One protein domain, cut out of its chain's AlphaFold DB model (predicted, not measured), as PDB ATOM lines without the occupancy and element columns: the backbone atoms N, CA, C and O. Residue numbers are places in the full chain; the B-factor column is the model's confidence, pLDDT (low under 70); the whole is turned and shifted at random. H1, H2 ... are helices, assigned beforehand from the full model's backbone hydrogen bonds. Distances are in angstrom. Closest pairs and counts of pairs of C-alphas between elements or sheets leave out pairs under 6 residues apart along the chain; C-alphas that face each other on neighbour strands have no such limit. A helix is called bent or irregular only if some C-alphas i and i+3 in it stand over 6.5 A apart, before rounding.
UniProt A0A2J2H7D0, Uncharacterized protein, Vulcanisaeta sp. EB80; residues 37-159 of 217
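AT A GLANCE: This is residues 37 to 159 of the 217 residues of an uncharacterized protein of Vulcanisaeta sp. EB80 (UniProt A0A2J2H7D0). What does the model look like? One long helix, H3, runs through the middle; the helical hairpin of H1 and H2 packs on it from one side, and the shorter helices H4, H5, H6 and H7 gather round its other sides. At the end far from the hairpin, the link of residues 114 to 126 loops outward. What is it made of, and how large is it? The printed part has 123 residues with seven named helices, H1 to H7 in chain order, and no named strand; its class is all helix. It is compact, with a radius of gyration of the C-alphas of 14.0 A, and elongated, spanning 45 by 30 by 25 A.

IN THESE COORDINATES: Where does the first half run? H1, residues 37 to 48, begins at C-alpha 37 (126.043, 163.041, 56.354) and is 16.6 A long. H2, residues 56 to 69, measures 19.8 A, and H3, residues 77 to 94, measures 25.7 A and ends at C-alpha 94 (120.310, 145.816, 46.423). What follows? H4 is residues 107 to 113, H5 residues 127 to 135 and H6 residues 139 to 143. H7, residues 146 to 156, is 15.1 A long and ends at C-alpha 156 (114.142, 152.727, 64.697).

HOW THE PARTS SIT: What meets the hub, H3? It touches the six other helices. H1 is about perpendicular to it at 86 degrees, closest at the C-alphas of Leu 45 and Asn 88, 6.4 A, and touches residues 84 to 88 of H3 alone. H7 touches residues 79 to 83 of H3 alone, at a steep tilt of 65 degrees, with the C-alphas of Tyr 83 and Val 148 closest at 6.6 A. How do the others stand? H1 and H2 form a hairpin, opposite ways at a tilt of 37 degrees, only just steep, with the C-alphas of Ala 40 and Ala 62 closest at 4.6 A. H5 touches H6, closest at the C-alphas of Ala 132 and Ile 139, 5.6 A, while H4 and H6 are apart. Are the helix backbones complete? Every O i to N i+4 pair is within hydrogen-bond range in H1, H2, H3, H5, H6 and H7. H4 has 0 of 3, but 3 of 4 O i to N i+3 pairs; it is irregular, only just, with C-alphas 108 and 111 6.7 A apart.

THE WHOLE: How far does it reach? The two C-alphas farthest apart are those of Gly 53 and Asn 123, 46.4 A. Which links are long? Those from H3 to H4 and from H4 to H5; the printed part has no cut. Where is confidence low? Residues 122 to 125 are under 70, against a mean pLDDT of the printed part of 90.8.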
ATOM      1  N   THR A  37     126.018 164.416  55.816       95.94
ATOM      2  CA  THR A  37     126.043 163.041  56.354       95.94
ATOM      3  C   THR A  37     126.036 161.995  55.236       95.94
ATOM      4  O   THR A  37     126.791 161.022  55.256       95.94
ATOM      5  N   LYS A  38     125.237 162.236  54.187       95.19
ATOM      6  CA  LYS A  38     125.197 161.398  52.984       95.19
ATOM      7  C   LYS A  38     126.527 161.424  52.236       95.19
ATOM      8  O   LYS A  38     127.018 160.366  51.850       95.19
ATOM      9  N   GLY A  39     127.125 162.602  52.061       95.62
ATOM     10  CA  GLY A  39     128.453 162.751  51.473       95.62
ATOM     11  C   GLY A  39     129.515 161.966  52.230       95.62
ATOM     12  O   GLY A  39     130.282 161.227  51.615       95.62
ATOM     13  N   ALA A  40     129.517 162.067  53.559       96.69
ATOM     14  CA  ALA A  40     130.453 161.362  54.423       96.69
ATOM     15  C   ALA A  40     130.280 159.840  54.313       96.69
ATOM     16  O   ALA A  40     131.268 159.119  54.146       96.69
ATOM     17  N   LEU A  41     129.040 159.339  54.297       96.25
ATOM     18  CA  LEU A  41     128.781 157.912  54.101       96.25
ATOM     19  C   LEU A  41     129.243 157.436  52.722       96.25
ATOM     20  O   LEU A  41     129.940 156.430  52.624       96.25
ATOM     21  N   VAL A  42     128.903 158.163  51.653       95.06
ATOM     22  CA  VAL A  42     129.313 157.807  50.287       95.06
ATOM     23  C   VAL A  42     130.834 157.798  50.156       95.06
ATOM     24  O   VAL A  42     131.383 156.835  49.623       95.06
ATOM     25  N   LEU A  43     131.523 158.812  50.681       95.38
ATOM     26  CA  LEU A  43     132.984 158.884  50.676       95.38
ATOM     27  C   LEU A  43     133.605 157.682  51.402       95.38
ATOM     28  O   LEU A  43     134.523 157.046  50.883       95.38
ATOM     29  N   THR A  44     133.046 157.326  52.558       96.12
ATOM     30  CA  THR A  44     133.478 156.168  53.350       96.12
ATOM     31  C   THR A  44     133.277 154.857  52.584       96.12
ATOM     32  O   THR A  44     134.185 154.031  52.512       96.12
ATOM     33  N   LEU A  45     132.116 154.671  51.949       94.75
ATOM     34  CA  LEU A  45     131.814 153.481  51.148       94.75
ATOM     35  C   LEU A  45     132.740 153.346  49.934       94.75
ATOM     36  O   LEU A  45     133.175 152.240  49.622       94.75
ATOM     37  N   LEU A  46     133.046 154.450  49.246       93.94
ATOM     38  CA  LEU A  46     133.970 154.447  48.110       93.94
ATOM     39  C   LEU A  46     135.391 154.071  48.550       93.94
ATOM     40  O   LEU A  46     136.017 153.233  47.901       93.94
ATOM     41  N   TYR A  47     135.860 154.612  49.679       95.62
ATOM     42  CA  TYR A  47     137.157 154.249  50.257       95.62
ATOM     43  C   TYR A  47     137.231 152.754  50.591       95.62
ATOM     44  O   TYR A  47     138.151 152.063  50.161       95.62
ATOM     45  N   LEU A  48     136.217 152.219  51.284       94.38
ATOM     46  CA  LEU A  48     136.152 150.800  51.657       94.38
ATOM     47  C   LEU A  48     136.041 149.856  50.447       94.38
ATOM     48  O   LEU A  48     136.413 148.689  50.541       94.38
ATOM     49  N   ARG A  49     135.553 150.345  49.300       92.06
ATOM     50  CA  ARG A  49     135.537 149.611  48.020       92.06
ATOM     51  C   ARG A  49     136.860 149.685  47.252       92.06
ATOM     52  O   ARG A  49     136.953 149.095  46.181       92.06
ATOM     53  N   GLY A  50     137.857 150.410  47.761       92.62
ATOM     54  CA  GLY A  50     139.156 150.573  47.108       92.62
ATOM     55  C   GLY A  50     139.144 151.552  45.934       92.62
ATOM     56  O   GLY A  50     140.003 151.460  45.058       92.62
ATOM     57  N   VAL A  51     138.181 152.483  45.881       91.69
ATOM     58  CA  VAL A  51     138.183 153.540  44.861       91.69
ATOM     59  C   VAL A  51     139.395 154.442  45.085       91.69
ATOM     60  O   VAL A  51     139.589 154.997  46.167       91.69
ATOM     61  N   SER A  52     140.222 154.578  44.051       89.00
ATOM     62  CA  SER A  52     141.437 155.386  44.099       89.00
ATOM     63  C   SER A  52     141.127 156.883  44.234       89.00
ATOM     64  O   SER A  52     140.050 157.360  43.877       89.00
ATOM     65  N   GLY A  53     142.091 157.644  44.758       86.81
ATOM     66  CA  GLY A  53     141.981 159.102  44.895       86.81
ATOM     67  C   GLY A  53     141.324 159.596  46.188       86.81
ATOM     68  O   GLY A  53     141.187 160.804  46.362       86.81
ATOM     69  N   ILE A  54     140.962 158.700  47.111       92.38
ATOM     70  CA  ILE A  54     140.479 159.054  48.453       92.38
ATOM     71  C   ILE A  54     141.603 158.798  49.460       92.38
ATOM     72  O   ILE A  54     142.062 157.666  49.608       92.38
ATOM     73  N   SER A  55     142.066 159.844  50.147       94.25
ATOM     74  CA  SER A  55     143.100 159.709  51.176       94.25
ATOM     75  C   SER A  55     142.538 159.104  52.465       94.25
ATOM     76  O   SER A  55     141.356 159.260  52.783       94.25
ATOM     77  N   ASN A  56     143.406 158.463  53.252       94.81
ATOM     78  CA  ASN A  56     143.045 157.986  54.588       94.81
ATOM     79  C   ASN A  56     142.573 159.139  55.497       94.81
ATOM     80  O   ASN A  56     141.646 158.954  56.276       94.81
ATOM     81  N   ASP A  57     143.131 160.345  55.353       96.00
ATOM     82  CA  ASP A  57     142.704 161.516  56.132       96.00
ATOM     83  C   ASP A  57     141.272 161.947  55.789       96.00
ATOM     84  O   ASP A  57     140.482 162.268  56.680       96.00
ATOM     85  N   ALA A  58     140.905 161.905  54.502       94.94
ATOM     86  CA  ALA A  58     139.542 162.185  54.060       94.94
ATOM     87  C   ALA A  58     138.565 161.119  54.581       94.94
ATOM     88  O   ALA A  58     137.481 161.456  55.054       94.94
ATOM     89  N   PHE A  59     138.973 159.847  54.561       96.94
ATOM     90  CA  PHE A  59     138.215 158.744  55.151       96.94
ATOM     91  C   PHE A  59     138.010 158.924  56.663       96.94
ATOM     92  O   PHE A  59     136.879 158.854  57.138       96.94
ATOM     93  N   ARG A  60     139.065 159.234  57.426       97.31
ATOM     94  CA  ARG A  60     138.968 159.470  58.877       97.31
ATOM     95  C   ARG A  60     138.110 160.687  59.211       97.31
ATOM     96  O   ARG A  60     137.300 160.621  60.130       97.31
ATOM     97  N   SER A  61     138.214 161.755  58.421       96.94
ATOM     98  CA  SER A  61     137.351 162.934  58.561       96.94
ATOM     99  C   SER A  61     135.880 162.597  58.296       96.94
ATOM    100  O   SER A  61     135.001 163.064  59.018       96.94
ATOM    101  N   ALA A  62     135.600 161.745  57.304       97.31
ATOM    102  CA  ALA A  62     134.249 161.271  57.021       97.31
ATOM    103  C   ALA A  62     133.682 160.426  58.173       97.31
ATOM    104  O   ALA A  62     132.541 160.642  58.571       97.31
ATOM    105  N   ILE A  63     134.482 159.526  58.757       98.12
ATOM    106  CA  ILE A  63     134.091 158.771  59.959       98.12
ATOM    107  C   ILE A  63     133.787 159.719  61.124       98.12
ATOM    108  O   ILE A  63     132.756 159.562  61.773       98.12
ATOM    109  N   GLY A  64     134.629 160.731  61.356       97.81
ATOM    110  CA  GLY A  64     134.385 161.754  62.374       97.81
ATOM    111  C   GLY A  64     133.052 162.477  62.168       97.81
ATOM    112  O   GLY A  64     132.258 162.572  63.101       97.81
ATOM    113  N   LYS A  65     132.761 162.892  60.929       97.12
ATOM    114  CA  LYS A  65     131.490 163.537  60.576       97.12
ATOM    115  C   LYS A  65     130.285 162.620  60.795       97.12
ATOM    116  O   LYS A  65     129.290 163.048  61.364       97.12
ATOM    117  N   LEU A  66     130.378 161.351  60.394       97.69
ATOM    118  CA  LEU A  66     129.318 160.370  60.647       97.69
ATOM    119  C   LEU A  66     129.106 160.141  62.143       97.69
ATOM    120  O   LEU A  66     127.972 159.999  62.583       97.69
ATOM    121  N   LYS A  67     130.181 160.127  62.936       98.00
ATOM    122  CA  LYS A  67     130.073 159.992  64.389       98.00
ATOM    123  C   LYS A  67     129.392 161.186  65.036       98.00
ATOM    124  O   LYS A  67     128.622 160.990  65.968       98.00
ATOM    125  N   GLU A  68     129.663 162.390  64.556       96.94
ATOM    126  CA  GLU A  68     128.970 163.600  64.997       96.94
ATOM    127  C   GLU A  68     127.480 163.541  64.625       96.94
ATOM    128  O   GLU A  68     126.622 163.596  65.502       96.94
ATOM    129  N   ASP A  69     127.176 163.334  63.342       96.62
ATOM    130  CA  ASP A  69     125.809 163.395  62.810       96.62
ATOM    131  C   ASP A  69     124.898 162.273  63.331       96.62
ATOM    132  O   ASP A  69     123.686 162.451  63.446       96.62
ATOM    133  N   TRP A  70     125.465 161.107  63.643       97.00
ATOM    134  CA  TRP A  70     124.735 159.953  64.178       97.00
ATOM    135  C   TRP A  70     124.849 159.803  65.700       97.00
ATOM    136  O   TRP A  70     124.431 158.777  66.241       97.00
ATOM    137  N   ASP A  71     125.416 160.788  66.403       97.00
ATOM    138  CA  ASP A  71     125.594 160.761  67.863       97.00
ATOM    139  C   ASP A  71     126.341 159.492  68.346       97.00
ATOM    140  O   ASP A  71     125.946 158.777  69.273       97.00
ATOM    141  N   LEU A  72     127.440 159.159  67.666       97.12
ATOM    142  CA  LEU A  72     128.290 157.994  67.933       97.12
ATOM    143  C   LEU A  72     129.606 158.364  68.633       97.12
ATOM    144  O   LEU A  72     130.603 157.650  68.502       97.12
ATOM    145  N   ALA A  73     129.633 159.454  69.401       95.56
ATOM    146  CA  ALA A  73     130.836 159.900  70.107       95.56
ATOM    147  C   ALA A  73     131.411 158.832  71.066       95.56
ATOM    148  O   ALA A  73     132.626 158.700  71.181       95.56
ATOM    149  N   GLU A  74     130.551 158.027  71.706       94.88
ATOM    150  CA  GLU A  74     130.945 156.953  72.641       94.88
ATOM    151  C   GLU A  74     131.380 155.632  71.964       94.88
ATOM    152  O   GLU A  74     131.661 154.637  72.645       94.88
ATOM    153  N   PHE A  75     131.406 155.587  70.630       97.31
ATOM    154  CA  PHE A  75     131.742 154.397  69.845       97.31
ATOM    155  C   PHE A  75     133.132 154.548  69.230       97.31
ATOM    156  O   PHE A  75     133.519 155.625  68.764       97.31
ATOM    157  N   SER A  76     133.901 153.462  69.217       97.62
ATOM    158  CA  SER A  76     135.202 153.444  68.549       97.62
ATOM    159  C   SER A  76     135.041 153.567  67.033       97.62
ATOM    160  O   SER A  76     134.021 153.175  66.465       97.62
ATOM    161  N   ASP A  77     136.058 154.103  66.361       97.56
ATOM    162  CA  ASP A  77     136.054 154.182  64.899       97.56
ATOM    163  C   ASP A  77     135.917 152.792  64.263       97.56
ATOM    164  O   ASP A  77     135.224 152.648  63.263       97.56
ATOM    165  N   ASP A  78     136.509 151.758  64.866       97.81
ATOM    166  CA  ASP A  78     136.451 150.387  64.352       97.81
ATOM    167  C   ASP A  78     135.035 149.795  64.407       97.81
ATOM    168  O   ASP A  78     134.620 149.108  63.470       97.81
ATOM    169  N   GLU A  79     134.256 150.096  65.453       97.88
ATOM    170  CA  GLU A  79     132.838 149.714  65.535       97.88
ATOM    171  C   GLU A  79     132.021 150.395  64.427       97.88
ATOM    172  O   GLU A  79     131.194 149.758  63.770       97.88
ATOM    173  N   VAL A  80     132.279 151.684  64.183       98.19
ATOM    174  CA  VAL A  80     131.595 152.469  63.144       98.19
ATOM    175  C   VAL A  80     131.972 151.975  61.749       98.19
ATOM    176  O   VAL A  80     131.098 151.763  60.909       98.19
ATOM    177  N   ILE A  81     133.253 151.707  61.499       98.25
ATOM    178  CA  ILE A  81     133.736 151.138  60.235       98.25
ATOM    179  C   ILE A  81     133.144 149.742  60.017       98.25
ATOM    180  O   ILE A  81     132.714 149.421  58.908       98.25
ATOM    181  N   SER A  82     133.069 148.916  61.063       98.06
ATOM    182  CA  SER A  82     132.435 147.595  60.994       98.06
ATOM    183  C   SER A  82     130.962 147.708  60.609       98.06
ATOM    184  O   SER A  82     130.509 146.994  59.718       98.06
ATOM    185  N   TYR A  83     130.231 148.658  61.198       97.75
ATOM    186  CA  TYR A  83     128.839 148.934  60.841       97.75
ATOM    187  C   TYR A  83     128.683 149.383  59.381       97.75
ATOM    188  O   TYR A  83     127.849 148.852  58.646       97.75
ATOM    189  N   ILE A  84     129.535 150.299  58.916       97.06
ATOM    190  CA  ILE A  84     129.508 150.784  57.531       97.06
ATOM    191  C   ILE A  84     129.870 149.671  56.538       97.06
ATOM    192  O   ILE A  84     129.312 149.625  55.442       97.06
ATOM    193  N   ASN A  85     130.729 148.719  56.912       96.25
ATOM    194  CA  ASN A  85     130.989 147.530  56.099       96.25
ATOM    195  C   ASN A  85     129.744 146.641  55.940       96.25
ATOM    196  O   ASN A  85     129.521 146.112  54.848       96.25
ATOM    197  N   LEU A  86     128.903 146.517  56.975       95.88
ATOM    198  CA  LEU A  86     127.615 145.819  56.858       95.88
ATOM    199  C   LEU A  86     126.680 146.548  55.886       95.88
ATOM    200  O   LEU A  86     126.117 145.918  54.993       95.88
ATOM    201  N   ILE A  87     126.584 147.880  55.995       94.94
ATOM    202  CA  ILE A  87     125.835 148.713  55.039       94.94
ATOM    203  C   ILE A  87     126.358 148.486  53.614       94.94
ATOM    204  O   ILE A  87     125.577 148.275  52.686       94.94
ATOM    205  N   ASN A  88     127.681 148.475  53.430       92.69
ATOM    206  CA  ASN A  88     128.312 148.272  52.130       92.69
ATOM    207  C   ASN A  88     127.933 146.921  51.502       92.69
ATOM    208  O   ASN A  88     127.597 146.871  50.314       92.69
ATOM    209  N   LYS A  89     127.942 145.845  52.302       92.62
ATOM    210  CA  LYS A  89     127.507 144.505  51.881       92.62
ATOM    211  C   LYS A  89     126.028 144.498  51.487       92.62
ATOM    212  O   LYS A  89     125.689 143.976  50.428       92.62
ATOM    213  N   GLY A  90     125.176 145.148  52.276       92.06
ATOM    214  CA  GLY A  90     123.752 145.276  51.982       92.06
ATOM    215  C   GLY A  90     123.451 146.051  50.692       92.06
ATOM    216  O   GLY A  90     122.661 145.630  49.848       92.06
ATOM    217  N   ILE A  91     124.149 147.163  50.462       90.62
ATOM    218  CA  ILE A  91     124.024 147.935  49.215       90.62
ATOM    219  C   ILE A  91     124.450 147.099  48.002       90.62
ATOM    220  O   ILE A  91     123.824 147.183  46.945       90.62
ATOM    221  N   ALA A  92     125.499 146.282  48.140       88.62
ATOM    222  CA  ALA A  92     125.964 145.418  47.056       88.62
ATOM    223  C   ALA A  92     124.893 144.401  46.614       88.62
ATOM    224  O   ALA A  92     124.813 144.087  45.428       88.62
ATOM    225  N   GLN A  93     124.031 143.946  47.530       88.56
ATOM    226  CA  GLN A  93     122.914 143.046  47.222       88.56
ATOM    227  C   GLN A  93     121.727 143.774  46.557       88.56
ATOM    228  O   GLN A  93     121.053 143.204  45.703       88.56
ATOM    229  N   THR A  94     121.491 145.050  46.885       81.19
ATOM    230  CA  THR A  94     120.310 145.816  46.423       81.19
ATOM    231  C   THR A  94     120.492 146.541  45.082       81.19
ATOM    232  O   THR A  94     119.549 147.155  44.585       81.19
ATOM    233  N   LYS A  95     121.687 146.498  44.470       78.44
ATOM    234  CA  LYS A  95     122.049 147.241  43.236       78.44
ATOM    235  C   LYS A  95     121.818 148.764  43.321       78.44
ATOM    236  O   LYS A  95     121.822 149.452  42.298       78.44
ATOM    237  N   ILE A  96     121.649 149.313  44.527       83.00
ATOM    238  CA  ILE A  96     121.456 150.748  44.749       83.00
ATOM    239  C   ILE A  96     122.775 151.475  44.477       83.00
ATOM    240  O   ILE A  96     123.840 151.107  44.978       83.00
ATOM    241  N   ARG A  97     122.715 152.544  43.677       81.62
ATOM    242  CA  ARG A  97     123.878 153.411  43.456       81.62
ATOM    243  C   ARG A  97     124.215 154.150  44.757       81.62
ATOM    244  O   ARG A  97     123.293 154.681  45.371       81.62
ATOM    245  N   PRO A  98     125.499 154.286  45.141       75.94
ATOM    246  CA  PRO A  98     125.878 154.988  46.369       75.94
ATOM    247  C   PRO A  98     125.289 156.399  46.496       75.94
ATOM    248  O   PRO A  98     124.847 156.798  47.566       75.94
ATOM    249  N   ALA A  99     125.182 157.124  45.381       76.94
ATOM    250  CA  ALA A  99     124.583 158.456  45.340       76.94
ATOM    251  C   ALA A  99     123.083 158.495  45.707       76.94
ATOM    252  O   ALA A  99     122.566 159.568  45.991       76.94
ATOM    253  N   ASN A 100     122.384 157.358  45.740       83.31
ATOM    254  CA  ASN A 100     120.955 157.273  46.063       83.31
ATOM    255  C   ASN A 100     120.704 156.776  47.495       83.31
ATOM    256  O   ASN A 100     119.578 156.431  47.845       83.31
ATOM    257  N   ILE A 101     121.751 156.704  48.317       86.31
ATOM    258  CA  ILE A 101     121.644 156.217  49.687       86.31
ATOM    259  C   ILE A 101     120.934 157.239  50.584       86.31
ATOM    260  O   ILE A 101     121.209 158.439  50.511       86.31
ATOM    261  N   CYS A 102     120.052 156.750  51.459       84.38
ATOM    262  CA  CYS A 102     119.494 157.517  52.564       84.38
ATOM    263  C   CYS A 102     120.393 157.362  53.794       84.38
ATOM    264  O   CYS A 102     120.659 156.245  54.234       84.38
ATOM    265  N   ALA A 103     120.875 158.486  54.321       87.69
ATOM    266  CA  ALA A 103     121.832 158.527  55.427       87.69
ATOM    267  C   ALA A 103     121.589 159.701  56.385       87.69
ATOM    268  O   ALA A 103     122.485 160.066  57.138       87.69
ATOM    269  N   GLN A 104     120.406 160.324  56.323       83.62
ATOM    270  CA  GLN A 104     120.074 161.506  57.131       83.62
ATOM    271  C   GLN A 104     120.137 161.217  58.636       83.62
ATOM    272  O   GLN A 104     120.454 162.100  59.420       83.62
ATOM    273  N   SER A 105     119.870 159.973  59.026       89.00
ATOM    274  CA  SER A 105     119.939 159.497  60.402       89.00
ATOM    275  C   SER A 105     120.418 158.048  60.438       89.00
ATOM    276  O   SER A 105     120.332 157.317  59.444       89.00
ATOM    277  N   LEU A 106     120.914 157.622  61.599       93.25
ATOM    278  CA  LEU A 106     121.451 156.279  61.798       93.25
ATOM    279  C   LEU A 106     120.393 155.197  61.539       93.25
ATOM    280  O   LEU A 106     120.639 154.252  60.787       93.25
ATOM    281  N   ASN A 107     119.192 155.358  62.101       90.62
ATOM    282  CA  ASN A 107     118.079 154.424  61.915       90.62
ATOM    283  C   ASN A 107     117.678 154.248  60.439       90.62
ATOM    284  O   ASN A 107     117.334 153.139  60.033       90.62
ATOM    285  N   CYS A 108     117.793 155.292  59.612       88.81
ATOM    286  CA  CYS A 108     117.518 155.203  58.181       88.81
ATOM    287  C   CYS A 108     118.493 154.297  57.437       88.81
ATOM    288  O   CYS A 108     118.153 153.889  56.341       88.81
ATOM    289  N   THR A 109     119.668 153.976  57.983       92.38
ATOM    290  CA  THR A 109     120.635 153.082  57.324       92.38
ATOM    291  C   THR A 109     120.381 151.597  57.608       92.38
ATOM    292  O   THR A 109     120.966 150.729  56.956       92.38
ATOM    293  N   LEU A 110     119.469 151.281  58.539       90.44
ATOM    294  CA  LEU A 110     119.152 149.903  58.908       90.44
ATOM    295  C   LEU A 110     118.508 149.095  57.786       90.44
ATOM    296  O   LEU A 110     118.700 147.887  57.769       90.44
ATOM    297  N   HIS A 111     117.784 149.705  56.847       88.31
ATOM    298  CA  HIS A 111     117.180 148.979  55.718       88.31
ATOM    299  C   HIS A 111     118.217 148.348  54.786       88.31
ATOM    300  O   HIS A 111     117.905 147.381  54.099       88.31
ATOM    301  N   TYR A 112     119.455 148.854  54.768       90.31
ATOM    302  CA  TYR A 112     120.539 148.211  54.027       90.31
ATOM    303  C   TYR A 112     121.000 146.924  54.710       90.31
ATOM    304  O   TYR A 112     121.404 145.988  54.026       90.31
ATOM    305  N   ILE A 113     120.927 146.870  56.041       91.50
ATOM    306  CA  ILE A 113     121.358 145.728  56.859       91.50
ATOM    307  C   ILE A 113     120.215 144.716  57.038       91.50
ATOM    308  O   ILE A 113     120.446 143.514  57.027       91.50
ATOM    309  N   LEU A 114     118.987 145.206  57.206       88.44
ATOM    310  CA  LEU A 114     117.769 144.443  57.467       88.44
ATOM    311  C   LEU A 114     116.910 144.408  56.204       88.44
ATOM    312  O   LEU A 114     115.927 145.139  56.079       88.44
ATOM    313  N   GLN A 115     117.311 143.576  55.248       80.69
ATOM    314  CA  GLN A 115     116.617 143.472  53.963       80.69
ATOM    315  C   GLN A 115     115.328 142.669  54.075       80.69
ATOM    316  O   GLN A 115     114.369 142.921  53.342       80.69
ATOM    317  N   ARG A 116     115.286 141.707  55.001       82.06
ATOM    318  CA  ARG A 116     114.066 140.977  55.324       82.06
ATOM    319  C   ARG A 116     113.316 141.664  56.472       82.06
ATOM    320  O   ARG A 116     113.933 142.181  57.405       82.06
ATOM    321  N   PRO A 117     111.973 141.648  56.452       79.25
ATOM    322  CA  PRO A 117     111.180 142.169  57.553       79.25
ATOM    323  C   PRO A 117     111.522 141.514  58.898       79.25
ATOM    324  O   PRO A 117     111.526 140.292  59.032       79.25
ATOM    325  N   LEU A 118     111.712 142.338  59.930       78.69
ATOM    326  CA  LEU A 118     112.055 141.887  61.283       78.69
ATOM    327  C   LEU A 118     111.006 140.963  61.934       78.69
ATOM    328  O   LEU A 118     111.330 140.221  62.858       78.69
ATOM    329  N   HIS A 119     109.754 140.970  61.467       71.12
ATOM    330  CA  HIS A 119     108.723 140.052  61.968       71.12
ATOM    331  C   HIS A 119     108.998 138.582  61.603       71.12
ATOM    332  O   HIS A 119     108.391 137.696  62.192       71.12
ATOM    333  N   ILE A 120     109.916 138.320  60.662       70.44
ATOM    334  CA  ILE A 120     110.352 136.969  60.265       70.44
ATOM    335  C   ILE A 120     111.332 136.374  61.290       70.44
ATOM    336  O   ILE A 120     111.621 135.176  61.262       70.44
ATOM    337  N   ILE A 121     111.854 137.182  62.218       72.81
ATOM    338  CA  ILE A 121     112.716 136.694  63.295       72.81
ATOM    339  C   ILE A 121     111.893 135.773  64.194       72.81
ATOM    340  O   ILE A 121     111.196 136.228  65.089       72.81
ATOM    341  N   ASN A 122     111.974 134.464  63.971       63.75
ATOM    342  CA  ASN A 122     111.357 133.492  64.865       63.75
ATOM    343  C   ASN A 122     111.952 133.617  66.275       63.75
ATOM    344  O   ASN A 122     113.147 133.878  66.413       63.75
ATOM    345  N   ASN A 123     111.151 133.321  67.305       56.75
ATOM    346  CA  ASN A 123     111.516 133.424  68.731       56.75
ATOM    347  C   ASN A 123     112.866 132.785  69.128       56.75
ATOM    348  O   ASN A 123     113.425 133.151  70.158       56.75
ATOM    349  N   ASN A 124     113.409 131.864  68.325       55.66
ATOM    350  CA  ASN A 124     114.678 131.180  68.593       55.66
ATOM    351  C   ASN A 124     115.885 131.740  67.815       55.66
ATOM    352  O   ASN A 124     117.008 131.291  68.044       55.66
ATOM    353  N   LYS A 125     115.697 132.683  66.882       67.50
ATOM    354  CA  LYS A 125     116.803 133.285  66.125       67.50
ATOM    355  C   LYS A 125     117.195 134.628  66.732       67.50
ATOM    356  O   LYS A 125     116.404 135.560  66.789       67.50
ATOM    357  N   SER A 126     118.455 134.734  67.148       80.19
ATOM    358  CA  SER A 126     119.055 136.016  67.525       80.19
ATOM    359  C   SER A 126     119.058 136.978  66.333       80.19
ATOM    360  O   SER A 126     119.360 136.565  65.212       80.19
ATOM    361  N   ILE A 127     118.810 138.268  66.584       87.19
ATOM    362  CA  ILE A 127     118.959 139.347  65.591       87.19
ATOM    363  C   ILE A 127     120.354 139.338  64.939       87.19
ATOM    364  O   ILE A 127     120.486 139.649  63.762       87.19
ATOM    365  N   ILE A 128     121.388 138.912  65.674       90.19
ATOM    366  CA  ILE A 128     122.751 138.774  65.145       90.19
ATOM    367  C   ILE A 128     122.797 137.699  64.057       90.19
ATOM    368  O   ILE A 128     123.343 137.938  62.983       90.19
ATOM    369  N   ASN A 129     122.203 136.532  64.322       89.75
ATOM    370  CA  ASN A 129     122.157 135.434  63.357       89.75
ATOM    371  C   ASN A 129     121.299 135.814  62.150       89.75
ATOM    372  O   ASN A 129     121.659 135.497  61.026       89.75
ATOM    373  N   PHE A 130     120.199 136.535  62.378       89.38
ATOM    374  CA  PHE A 130     119.354 137.047  61.306       89.38
ATOM    375  C   PHE A 130     120.129 137.974  60.359       89.38
ATOM    376  O   PHE A 130     120.129 137.740  59.157       89.38
ATOM    377  N   ILE A 131     120.853 138.965  60.893       91.69
ATOM    378  CA  ILE A 131     121.673 139.883  60.083       91.69
ATOM    379  C   ILE A 131     122.799 139.133  59.355       91.69
ATOM    380  O   ILE A 131     123.070 139.411  58.189       91.69
ATOM    381  N   ALA A 132     123.455 138.187  60.033       92.50
ATOM    382  CA  ALA A 132     124.520 137.375  59.447       92.50
ATOM    383  C   ALA A 132     124.016 136.549  58.249       92.50
ATOM    384  O   ALA A 132     124.662 136.526  57.204       92.50
ATOM    385  N   GLU A 133     122.839 135.928  58.379       90.50
ATOM    386  CA  GLU A 133     122.178 135.190  57.298       90.50
ATOM    387  C   GLU A 133     121.711 136.112  56.159       90.50
ATOM    388  O   GLU A 133     121.923 135.775  54.998       90.50
ATOM    389  N   ASP A 134     121.098 137.266  56.464       88.44
ATOM    390  CA  ASP A 134     120.631 138.238  55.454       88.44
ATOM    391  C   ASP A 134     121.780 138.728  54.569       88.44
ATOM    392  O   ASP A 134     121.660 138.830  53.345       88.44
ATOM    393  N   LEU A 135     122.912 139.037  55.197       91.31
ATOM    394  CA  LEU A 135     124.060 139.619  54.518       91.31
ATOM    395  C   LEU A 135     125.051 138.580  53.993       91.31
ATOM    396  O   LEU A 135     126.018 138.984  53.350       91.31
ATOM    397  N   ASP A 136     124.832 137.284  54.237       92.00
ATOM    398  CA  ASP A 136     125.793 136.216  53.926       92.00
ATOM    399  C   ASP A 136     127.195 136.557  54.474       92.00
ATOM    400  O   ASP A 136     128.178 136.738  53.745       92.00
ATOM    401  N   LEU A 137     127.253 136.779  55.792       93.31
ATOM    402  CA  LEU A 137     128.454 137.168  56.527       93.31
ATOM    403  C   LEU A 137     128.626 136.325  57.793       93.31
ATOM    404  O   LEU A 137     127.645 135.907  58.408       93.31
ATOM    405  N   PRO A 138     129.871 136.118  58.249       94.62
ATOM    406  CA  PRO A 138     130.105 135.421  59.498       94.62
ATOM    407  C   PRO A 138     129.715 136.300  60.703       94.62
ATOM    408  O   PRO A 138     129.754 137.534  60.666       94.62
ATOM    409  N   ILE A 139     129.297 135.643  61.789       93.56
ATOM    410  CA  ILE A 139     128.712 136.281  62.982       93.56
ATOM    411  C   ILE A 139     129.673 137.280  63.650       93.56
ATOM    412  O   ILE A 139     129.228 138.275  64.222       93.56
ATOM    413  N   ASP A 140     130.982 137.036  63.589       94.81
ATOM    414  CA  ASP A 140     132.023 137.916  64.135       94.81
ATOM    415  C   ASP A 140     131.975 139.319  63.514       94.81
ATOM    416  O   ASP A 140     132.111 140.310  64.233       94.81
ATOM    417  N   LYS A 141     131.686 139.421  62.210       95.00
ATOM    418  CA  LYS A 141     131.555 140.710  61.513       95.00
ATOM    419  C   LYS A 141     130.350 141.501  62.000       95.00
ATOM    420  O   LYS A 141     130.439 142.716  62.150       95.00
ATOM    421  N   VAL A 142     129.247 140.818  62.301       94.94
ATOM    422  CA  VAL A 142     128.057 141.453  62.885       94.94
ATOM    423  C   VAL A 142     128.329 141.875  64.329       94.94
ATOM    424  O   VAL A 142     127.980 142.986  64.725       94.94
ATOM    425  N   LYS A 143     129.010 141.029  65.113       94.69
ATOM    426  CA  LYS A 143     129.381 141.335  66.503       94.69
ATOM    427  C   LYS A 143     130.321 142.534  66.623       94.69
ATOM    428  O   LYS A 143     130.164 143.312  67.558       94.69
ATOM    429  N   ALA A 144     131.238 142.727  65.675       96.81
ATOM    430  CA  ALA A 144     132.119 143.896  65.648       96.81
ATOM    431  C   ALA A 144     131.351 145.231  65.547       96.81
ATOM    432  O   ALA A 144     131.848 146.265  65.983       96.81
ATOM    433  N   ALA A 145     130.123 145.209  65.019       97.12
ATOM    434  CA  ALA A 145     129.241 146.369  64.903       97.12
ATOM    435  C   ALA A 145     128.074 146.358  65.912       97.12
ATOM    436  O   ALA A 145     127.187 147.210  65.829       97.12
ATOM    437  N   GLU A 146     128.042 145.409  66.859       95.75
ATOM    438  CA  GLU A 146     126.875 145.116  67.709       95.75
ATOM    439  C   GLU A 146     126.297 146.368  68.374       95.75
ATOM    440  O   GLU A 146     125.090 146.611  68.315       95.75
ATOM    441  N   ARG A 147     127.160 147.180  68.995       96.38
ATOM    442  CA  ARG A 147     126.751 148.377  69.733       96.38
ATOM    443  C   ARG A 147     126.085 149.405  68.817       96.38
ATOM    444  O   ARG A 147     125.051 149.961  69.187       96.38
ATOM    445  N   VAL A 148     126.642 149.635  67.626       97.62
ATOM    446  CA  VAL A 148     126.109 150.602  66.650       97.62
ATOM    447  C   VAL A 148     124.767 150.118  66.099       97.62
ATOM    448  O   VAL A 148     123.809 150.887  66.065       97.62
ATOM    449  N   ILE A 149     124.650 148.824  65.770       96.31
ATOM    450  CA  ILE A 149     123.379 148.218  65.337       96.31
ATOM    451  C   ILE A 149     122.321 148.349  66.440       96.31
ATOM    452  O   ILE A 149     121.181 148.719  66.166       96.31
ATOM    453  N   ALA A 150     122.686 148.073  67.693       95.44
ATOM    454  CA  ALA A 150     121.770 148.184  68.822       95.44
ATOM    455  C   ALA A 150     121.271 149.623  69.021       95.44
ATOM    456  O   ALA A 150     120.079 149.818  69.258       95.44
ATOM    457  N   LYS A 151     122.144 150.632  68.881       96.69
ATOM    458  CA  LYS A 151     121.731 152.044  68.900       96.69
ATOM    459  C   LYS A 151     120.769 152.358  67.758       96.69
ATOM    460  O   LYS A 151     119.693 152.888  68.017       96.69
ATOM    461  N   ALA A 152     121.107 151.953  66.537       95.50
ATOM    462  CA  ALA A 152     120.256 152.167  65.372       95.50
ATOM    463  C   ALA A 152     118.857 151.548  65.562       95.50
ATOM    464  O   ALA A 152     117.850 152.171  65.238       95.50
ATOM    465  N   LEU A 153     118.776 150.339  66.133       94.00
ATOM    466  CA  LEU A 153     117.507 149.657  66.410       94.00
ATOM    467  C   LEU A 153     116.676 150.362  67.487       94.00
ATOM    468  O   LEU A 153     115.456 150.418  67.356       94.00
ATOM    469  N   LEU A 154     117.311 150.912  68.525       93.81
ATOM    470  CA  LEU A 154     116.636 151.717  69.555       93.81
ATOM    471  C   LEU A 154     116.061 153.028  68.999       93.81
ATOM    472  O   LEU A 154     115.071 153.528  69.518       93.81
ATOM    473  N   GLU A 155     116.666 153.583  67.952       93.69
ATOM    474  CA  GLU A 155     116.158 154.773  67.255       93.69
ATOM    475  C   GLU A 155     115.114 154.441  66.179       93.69
ATOM    476  O   GLU A 155     114.379 155.317  65.724       93.69
ATOM    477  N   TYR A 156     115.060 153.184  65.738       91.31
ATOM    478  CA  TYR A 156     114.142 152.727  64.697       91.31
ATOM    479  C   TYR A 156     112.838 152.153  65.252       91.31
ATOM    480  O   TYR A 156     111.777 152.326  64.657       91.31
ATOM    481  N   LEU A 157     112.909 151.440  66.375       89.56
ATOM    482  CA  LEU A 157     111.797 150.659  66.906       89.56
ATOM    483  C   LEU A 157     111.149 151.306  68.133       89.56
ATOM    484  O   LEU A 157     111.791 152.080  68.852       89.56
ATOM    485  N   PRO A 158     109.896 150.923  68.442       86.38
ATOM    486  CA  PRO A 158     109.278 151.254  69.715       86.38
ATOM    487  C   PRO A 158     110.175 150.831  70.880       86.38
ATOM    488  O   PRO A 158     110.573 149.668  71.002       86.38
ATOM    489  N   THR A 159     110.481 151.798  71.740       88.25
ATOM    490  CA  THR A 159     111.417 151.627  72.849       88.25
ATOM    491  C   THR A 159     110.719 151.919  74.169       88.25
ATOM    492  O   THR A 159     110.061 152.947  74.317       88.25
TER     493      THR A 159